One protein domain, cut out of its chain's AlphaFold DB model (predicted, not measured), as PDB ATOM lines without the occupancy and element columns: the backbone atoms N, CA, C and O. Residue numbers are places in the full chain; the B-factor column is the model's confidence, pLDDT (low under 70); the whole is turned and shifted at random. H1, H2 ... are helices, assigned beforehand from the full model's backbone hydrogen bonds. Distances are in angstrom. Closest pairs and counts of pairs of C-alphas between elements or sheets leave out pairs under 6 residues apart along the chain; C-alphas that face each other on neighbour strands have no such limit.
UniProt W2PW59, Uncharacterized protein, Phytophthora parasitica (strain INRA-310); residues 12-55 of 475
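This is residues 12 to 55 of the 475 residues of an uncharacterized protein of Phytophthora parasitica (strain INRA-310) (UniProt W2PW59). What shape does the printed part make? Two slender helices, H1 and then H2, meet near their ends in an open L, and a tail without a named element, residues 49 to 55, turns off from the far end of H2. What is it made of, and how large is it? The 44 printed residues hold two named helices, H1 then H2, and no named strand, and the class is all helix. The whole is extended, with a radius of gyration of the C-alphas of 16.4 A and spans of 50 by 18 by 5 A.

Where does H1 run? H1 holds residues 12 to 26 and measures 20.7 A from C-alpha 12 at (149.359, 153.848, 286.672) to C-alpha 26 at (152.745, 170.044, 274.302). Where does H2 run? H2 holds residues 29 to 48 and measures 28.7 A from C-alpha 29 at (160.601, 169.440, 274.069) to C-alpha 48 at (180.956, 158.677, 256.888).

How does H1 stand to H2? They only just touch, and only at the corner by their link, with 3 pairs of C-alphas within 8 A. The closest C-alphas are those of Leu 24 and Leu 30, 5.4 A apart. Their lines stand about perpendicular, at 76 degrees. How do the backbones run? In H1 every O i to N i+4 pair is within hydrogen-bond range, and in H2 15 of 16 are.

How far does it reach? The two C-alphas farthest apart, those of Glu 12 and Thr 54, are 52.0 A apart. Is it continuous? The printed part has no cut, and the link from H1 to H2 is tight. What stands free, and where is confidence low? Residues 12 to 20 and 34 to 55 stand free. The mean pLDDT of the printed part is 76.3, and residues 46 to 55 are under 70.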
ATOM      1  N   GLU A  12     148.949 152.538 286.166       77.31
ATOM      2  CA  GLU A  12     149.359 153.848 286.672       77.31
ATOM      3  C   GLU A  12     150.677 154.333 286.046       77.31
ATOM      4  O   GLU A  12     150.759 155.491 285.648       77.31
ATOM      5  N   GLU A  13     151.670 153.459 285.847       80.06
ATOM      6  CA  GLU A  13     152.921 153.798 285.147       80.06
ATOM      7  C   GLU A  13     152.672 154.119 283.670       80.06
ATOM      8  O   GLU A  13     153.278 155.038 283.115       80.06
ATOM      9  N   LEU A  14     151.752 153.396 283.022       82.19
ATOM     10  CA  LEU A  14     151.344 153.696 281.648       82.19
ATOM     11  C   LEU A  14     150.622 155.044 281.550       82.19
ATOM     12  O   LEU A  14     150.920 155.811 280.635       82.19
ATOM     13  N   ALA A  15     149.732 155.352 282.497       81.50
ATOM     14  CA  ALA A  15     149.036 156.636 282.551       81.50
ATOM     15  C   ALA A  15     150.003 157.799 282.828       81.50
ATOM     16  O   ALA A  15     149.938 158.831 282.161       81.50
ATOM     17  N   LEU A  16     150.955 157.615 283.749       86.75
ATOM     18  CA  LEU A  16     151.993 158.602 284.038       86.75
ATOM     19  C   LEU A  16     152.894 158.824 282.821       86.75
ATOM     20  O   LEU A  16     153.178 159.960 282.450       86.75
ATOM     21  N   LYS A  17     153.305 157.747 282.149       87.31
ATOM     22  CA  LYS A  17     154.095 157.827 280.918       87.31
ATOM     23  C   LYS A  17     153.340 158.553 279.807       87.31
ATOM     24  O   LYS A  17     153.949 159.349 279.092       87.31
ATOM     25  N   GLU A  18     152.044 158.307 279.651       88.62
ATOM     26  CA  GLU A  18     151.201 159.016 278.686       88.62
ATOM     27  C   GLU A  18     151.105 160.506 279.029       88.62
ATOM     28  O   GLU A  18     151.341 161.344 278.160       88.62
ATOM     29  N   GLN A  19     150.895 160.843 280.302       88.25
ATOM     30  CA  GLN A  19     150.843 162.222 280.779       88.25
ATOM     31  C   GLN A  19     152.177 162.955 280.575       88.25
ATOM     32  O   GLN A  19     152.199 164.050 280.017       88.25
ATOM     33  N   VAL A  20     153.304 162.349 280.958       87.31
ATOM     34  CA  VAL A  20     154.650 162.907 280.736       87.31
ATOM     35  C   VAL A  20     154.912 163.080 279.243       87.31
ATOM     36  O   VAL A  20     155.379 164.133 278.812       87.31
ATOM     37  N   THR A  21     154.548 162.092 278.423       86.38
ATOM     38  CA  THR A  21     154.677 162.188 276.964       86.38
ATOM     39  C   THR A  21     153.831 163.334 276.415       86.38
ATOM     40  O   THR A  21     154.305 164.088 275.566       86.38
ATOM     41  N   GLN A  22     152.605 163.509 276.905       87.75
ATOM     42  CA  GLN A  22     151.707 164.579 276.489       87.75
ATOM     43  C   GLN A  22     152.242 165.956 276.889       87.75
ATOM     44  O   GLN A  22     152.230 166.861 276.057       87.75
ATOM     45  N   VAL A  23     152.776 166.104 278.104       87.38
ATOM     46  CA  VAL A  23     153.405 167.344 278.587       87.38
ATOM     47  C   VAL A  23     154.660 167.677 277.777       87.38
ATOM     48  O   VAL A  23     154.807 168.796 277.294       87.38
ATOM     49  N   LEU A  24     155.548 166.708 277.547       84.62
ATOM     50  CA  LEU A  24     156.756 166.923 276.742       84.62
ATOM     51  C   LEU A  24     156.436 167.203 275.266       84.62
ATOM     52  O   LEU A  24     157.184 167.913 274.588       84.62
ATOM     53  N   THR A  25     155.329 166.656 274.760       81.62
ATOM     54  CA  THR A  25     154.838 166.928 273.405       81.62
ATOM     55  C   THR A  25     154.212 168.318 273.312       81.62
ATOM     56  O   THR A  25     154.514 169.042 272.366       81.62
ATOM     57  N   SER A  26     153.393 168.726 274.287       77.31
ATOM     58  CA  SER A  26     152.745 170.044 274.302       77.31
ATOM     59  C   SER A  26     153.743 171.181 274.526       77.31
ATOM     60  O   SER A  26     153.624 172.229 273.900       77.31
ATOM     61  N   GLN A  27     154.779 170.954 275.337       79.69
ATOM     62  CA  GLN A  27     155.892 171.891 275.517       79.69
ATOM     63  C   GLN A  27     156.855 171.926 274.317       79.69
ATOM     64  O   GLN A  27     157.768 172.748 274.286       79.69
ATOM     65  N   GLY A  28     156.703 171.026 273.338       78.38
ATOM     66  CA  GLY A  28     157.573 170.947 272.160       78.38
ATOM     67  C   GLY A  28     158.973 170.374 272.426       78.38
ATOM     68  O   GLY A  28     159.736 170.180 271.480       78.38
ATOM     69  N   VAL A  29     159.307 170.028 273.674       83.81
ATOM     70  CA  VAL A  29     160.601 169.440 274.069       83.81
ATOM     71  C   VAL A  29     160.857 168.130 273.324       83.81
ATOM     72  O   VAL A  29     161.952 167.900 272.815       83.81
ATOM     73  N   LEU A  30     159.826 167.294 273.180       80.69
ATOM     74  CA  LEU A  30     159.933 166.010 272.488       80.69
ATOM     75  C   LEU A  30     160.153 166.183 270.974       80.69
ATOM     76  O   LEU A  30     160.858 165.391 270.349       80.69
ATOM     77  N   ALA A  31     159.587 167.240 270.382       76.25
ATOM     78  CA  ALA A  31     159.830 167.594 268.986       76.25
ATOM     79  C   ALA A  31     161.259 168.116 268.783       76.25
ATOM     80  O   ALA A  31     161.920 167.695 267.835       76.25
ATOM     81  N   LYS A  32     161.753 168.951 269.706       80.62
ATOM     82  CA  LYS A  32     163.132 169.450 269.709       80.62
ATOM     83  C   LYS A  32     164.145 168.312 269.814       80.62
ATOM     84  O   LYS A  32     165.017 168.212 268.962       80.62
ATOM     85  N   LEU A  33     163.981 167.408 270.783       83.00
ATOM     86  CA  LEU A  33     164.881 166.264 270.964       83.00
ATOM     87  C   LEU A  33     164.889 165.353 269.728       83.00
ATOM     88  O   LEU A  33     165.937 164.895 269.287       83.00
ATOM     89  N   ARG A  34     163.721 165.115 269.116       84.75
ATOM     90  CA  ARG A  34     163.634 164.359 267.857       84.75
ATOM     91  C   ARG A  34     164.328 165.066 266.697       84.75
ATOM     92  O   ARG A  34     164.918 164.384 265.867       84.75
ATOM     93  N   ALA A  35     164.224 166.389 266.604       76.31
ATOM     94  CA  ALA A  35     164.896 167.164 265.568       76.31
ATOM     95  C   ALA A  35     166.418 167.155 265.766       76.31
ATOM     96  O   ALA A  35     167.155 166.886 264.826       76.31
ATOM     97  N   GLU A  36     166.880 167.335 267.001       81.50
ATOM     98  CA  GLU A  36     168.293 167.270 267.370       81.50
ATOM     99  C   GLU A  36     168.886 165.883 267.100       81.50
ATOM    100  O   GLU A  36     169.932 165.776 266.469       81.50
ATOM    101  N   LEU A  37     168.168 164.809 267.448       86.62
ATOM    102  CA  LEU A  37     168.562 163.445 267.089       86.62
ATOM    103  C   LEU A  37     168.625 163.244 265.575       86.62
ATOM    104  O   LEU A  37     169.563 162.626 265.084       86.62
ATOM    105  N   ARG A  38     167.653 163.764 264.813       84.62
ATOM    106  CA  ARG A  38     167.703 163.705 263.344       84.62
ATOM    107  C   ARG A  38     168.915 164.453 262.800       84.62
ATOM    108  O   ARG A  38     169.554 163.929 261.898       84.62
ATOM    109  N   ALA A  39     169.237 165.623 263.347       76.94
ATOM    110  CA  ALA A  39     170.391 166.415 262.943       76.94
ATOM    111  C   ALA A  39     171.711 165.700 263.265       76.94
ATOM    112  O   ALA A  39     172.537 165.546 262.374       76.94
ATOM    113  N   ALA A  40     171.870 165.184 264.485       82.00
ATOM    114  CA  ALA A  40     173.065 164.456 264.907       82.00
ATOM    115  C   ALA A  40     173.253 163.150 264.119       82.00
ATOM    116  O   ALA A  40     174.348 162.853 263.652       82.00
ATOM    117  N   VAL A  41     172.179 162.380 263.908       86.38
ATOM    118  CA  VAL A  41     172.228 161.172 263.069       86.38
ATOM    119  C   VAL A  41     172.582 161.534 261.630       86.38
ATOM    120  O   VAL A  41     173.399 160.856 261.017       86.38
ATOM    121  N   PHE A  42     172.000 162.606 261.089       81.69
ATOM    122  CA  PHE A  42     172.322 163.081 259.748       81.69
ATOM    123  C   PHE A  42     173.791 163.502 259.640       81.69
ATOM    124  O   PHE A  42     174.445 163.107 258.680       81.69
ATOM    125  N   GLU A  43     174.321 164.230 260.623       77.19
ATOM    126  CA  GLU A  43     175.727 164.638 260.694       77.19
ATOM    127  C   GLU A  43     176.652 163.416 260.703       77.19
ATOM    128  O   GLU A  43     177.487 163.279 259.814       77.19
ATOM    129  N   VAL A  44     176.414 162.454 261.599       83.94
ATOM    130  CA  VAL A  44     177.198 161.210 261.679       83.94
ATOM    131  C   VAL A  44     177.117 160.390 260.385       83.94
ATOM    132  O   VAL A  44     178.119 159.827 259.939       83.94
ATOM    133  N   MET A  45     175.941 160.318 259.753       78.00
ATOM    134  CA  MET A  45     175.782 159.625 258.470       78.00
ATOM    135  C   MET A  45     176.529 160.337 257.333       78.00
ATOM    136  O   MET A  45     177.169 159.670 256.523       78.00
ATOM    137  N   HIS A  46     176.501 161.671 257.289       67.62
ATOM    138  CA  HIS A  46     177.147 162.454 256.230       67.62
ATOM    139  C   HIS A  46     178.667 162.533 256.389       67.62
ATOM    140  O   HIS A  46     179.377 162.605 255.385       67.62
ATOM    141  N   GLU A  47     179.191 162.467 257.617       63.22
ATOM    142  CA  GLU A  47     180.636 162.398 257.859       63.22
ATOM    143  C   GLU A  47     181.253 161.087 257.355       63.22
ATOM    144  O   GLU A  47     182.400 161.080 256.906       63.22
ATOM    145  N   ARG A  48     180.486 159.989 257.356       57.09
ATOM    146  CA  ARG A  48     180.956 158.677 256.888       57.09
ATOM    147  C   ARG A  48     180.939 158.530 255.366       57.09
ATOM    148  O   ARG A  48     181.709 157.741 254.826       57.09
ATOM    149  N   GLU A  49     180.092 159.285 254.669       56.56
ATOM    150  CA  GLU A  49     179.873 159.130 253.223       56.56
ATOM    151  C   GLU A  49     180.827 159.978 252.358       56.56
ATOM    152  O   GLU A  49     180.687 160.046 251.140       56.56
ATOM    153  N   GLY A  50     181.833 160.624 252.962       54.53
ATOM    154  CA  GLY A  50     182.834 161.391 252.214       54.53
ATOM    155  C   GLY A  50     182.241 162.574 251.444       54.53
ATOM    156  O   GLY A  50     182.881 163.089 250.522       54.53
ATOM    157  N   PHE A  51     181.032 163.021 251.812       52.62
ATOM    158  CA  PHE A  51     180.439 164.229 251.265       52.62
ATOM    159  C   PHE A  51     181.302 165.391 251.741       52.62
ATOM    160  O   PHE A  51     181.251 165.817 252.894       52.62
ATOM    161  N   VAL A  52     182.191 165.823 250.848       48.94
ATOM    162  CA  VAL A  52     183.117 166.928 251.046       48.94
ATOM    163  C   VAL A  52     182.356 168.041 251.757       48.94
ATOM    164  O   VAL A  52     181.346 168.509 251.224       48.94
ATOM    165  N   LYS A  53     182.844 168.448 252.942       57.19
ATOM    166  CA  LYS A  53     182.509 169.704 253.637       57.19
ATOM    167  C   LYS A  53     182.819 170.865 252.681       57.19
ATOM    168  O   LYS A  53     183.787 171.600 252.842       57.19
ATOM    169  N   THR A  54     182.054 170.981 251.602       47.34
ATOM    170  CA  THR A  54     182.129 172.069 250.646       47.34
ATOM    171  C   THR A  54     181.337 173.194 251.262       47.34
ATOM    172  O   THR A  54     180.151 173.376 251.019       47.34
ATOM    173  N   ASN A  55     182.096 173.975 252.021       45.34
ATOM    174  CA  ASN A  55     181.766 175.296 252.511       45.34
ATOM    175  C   ASN A  55     180.880 175.282 253.753       45.34
ATOM    176  O   ASN A  55     179.825 174.656 253.793       45.34
TER     177      ASN A  55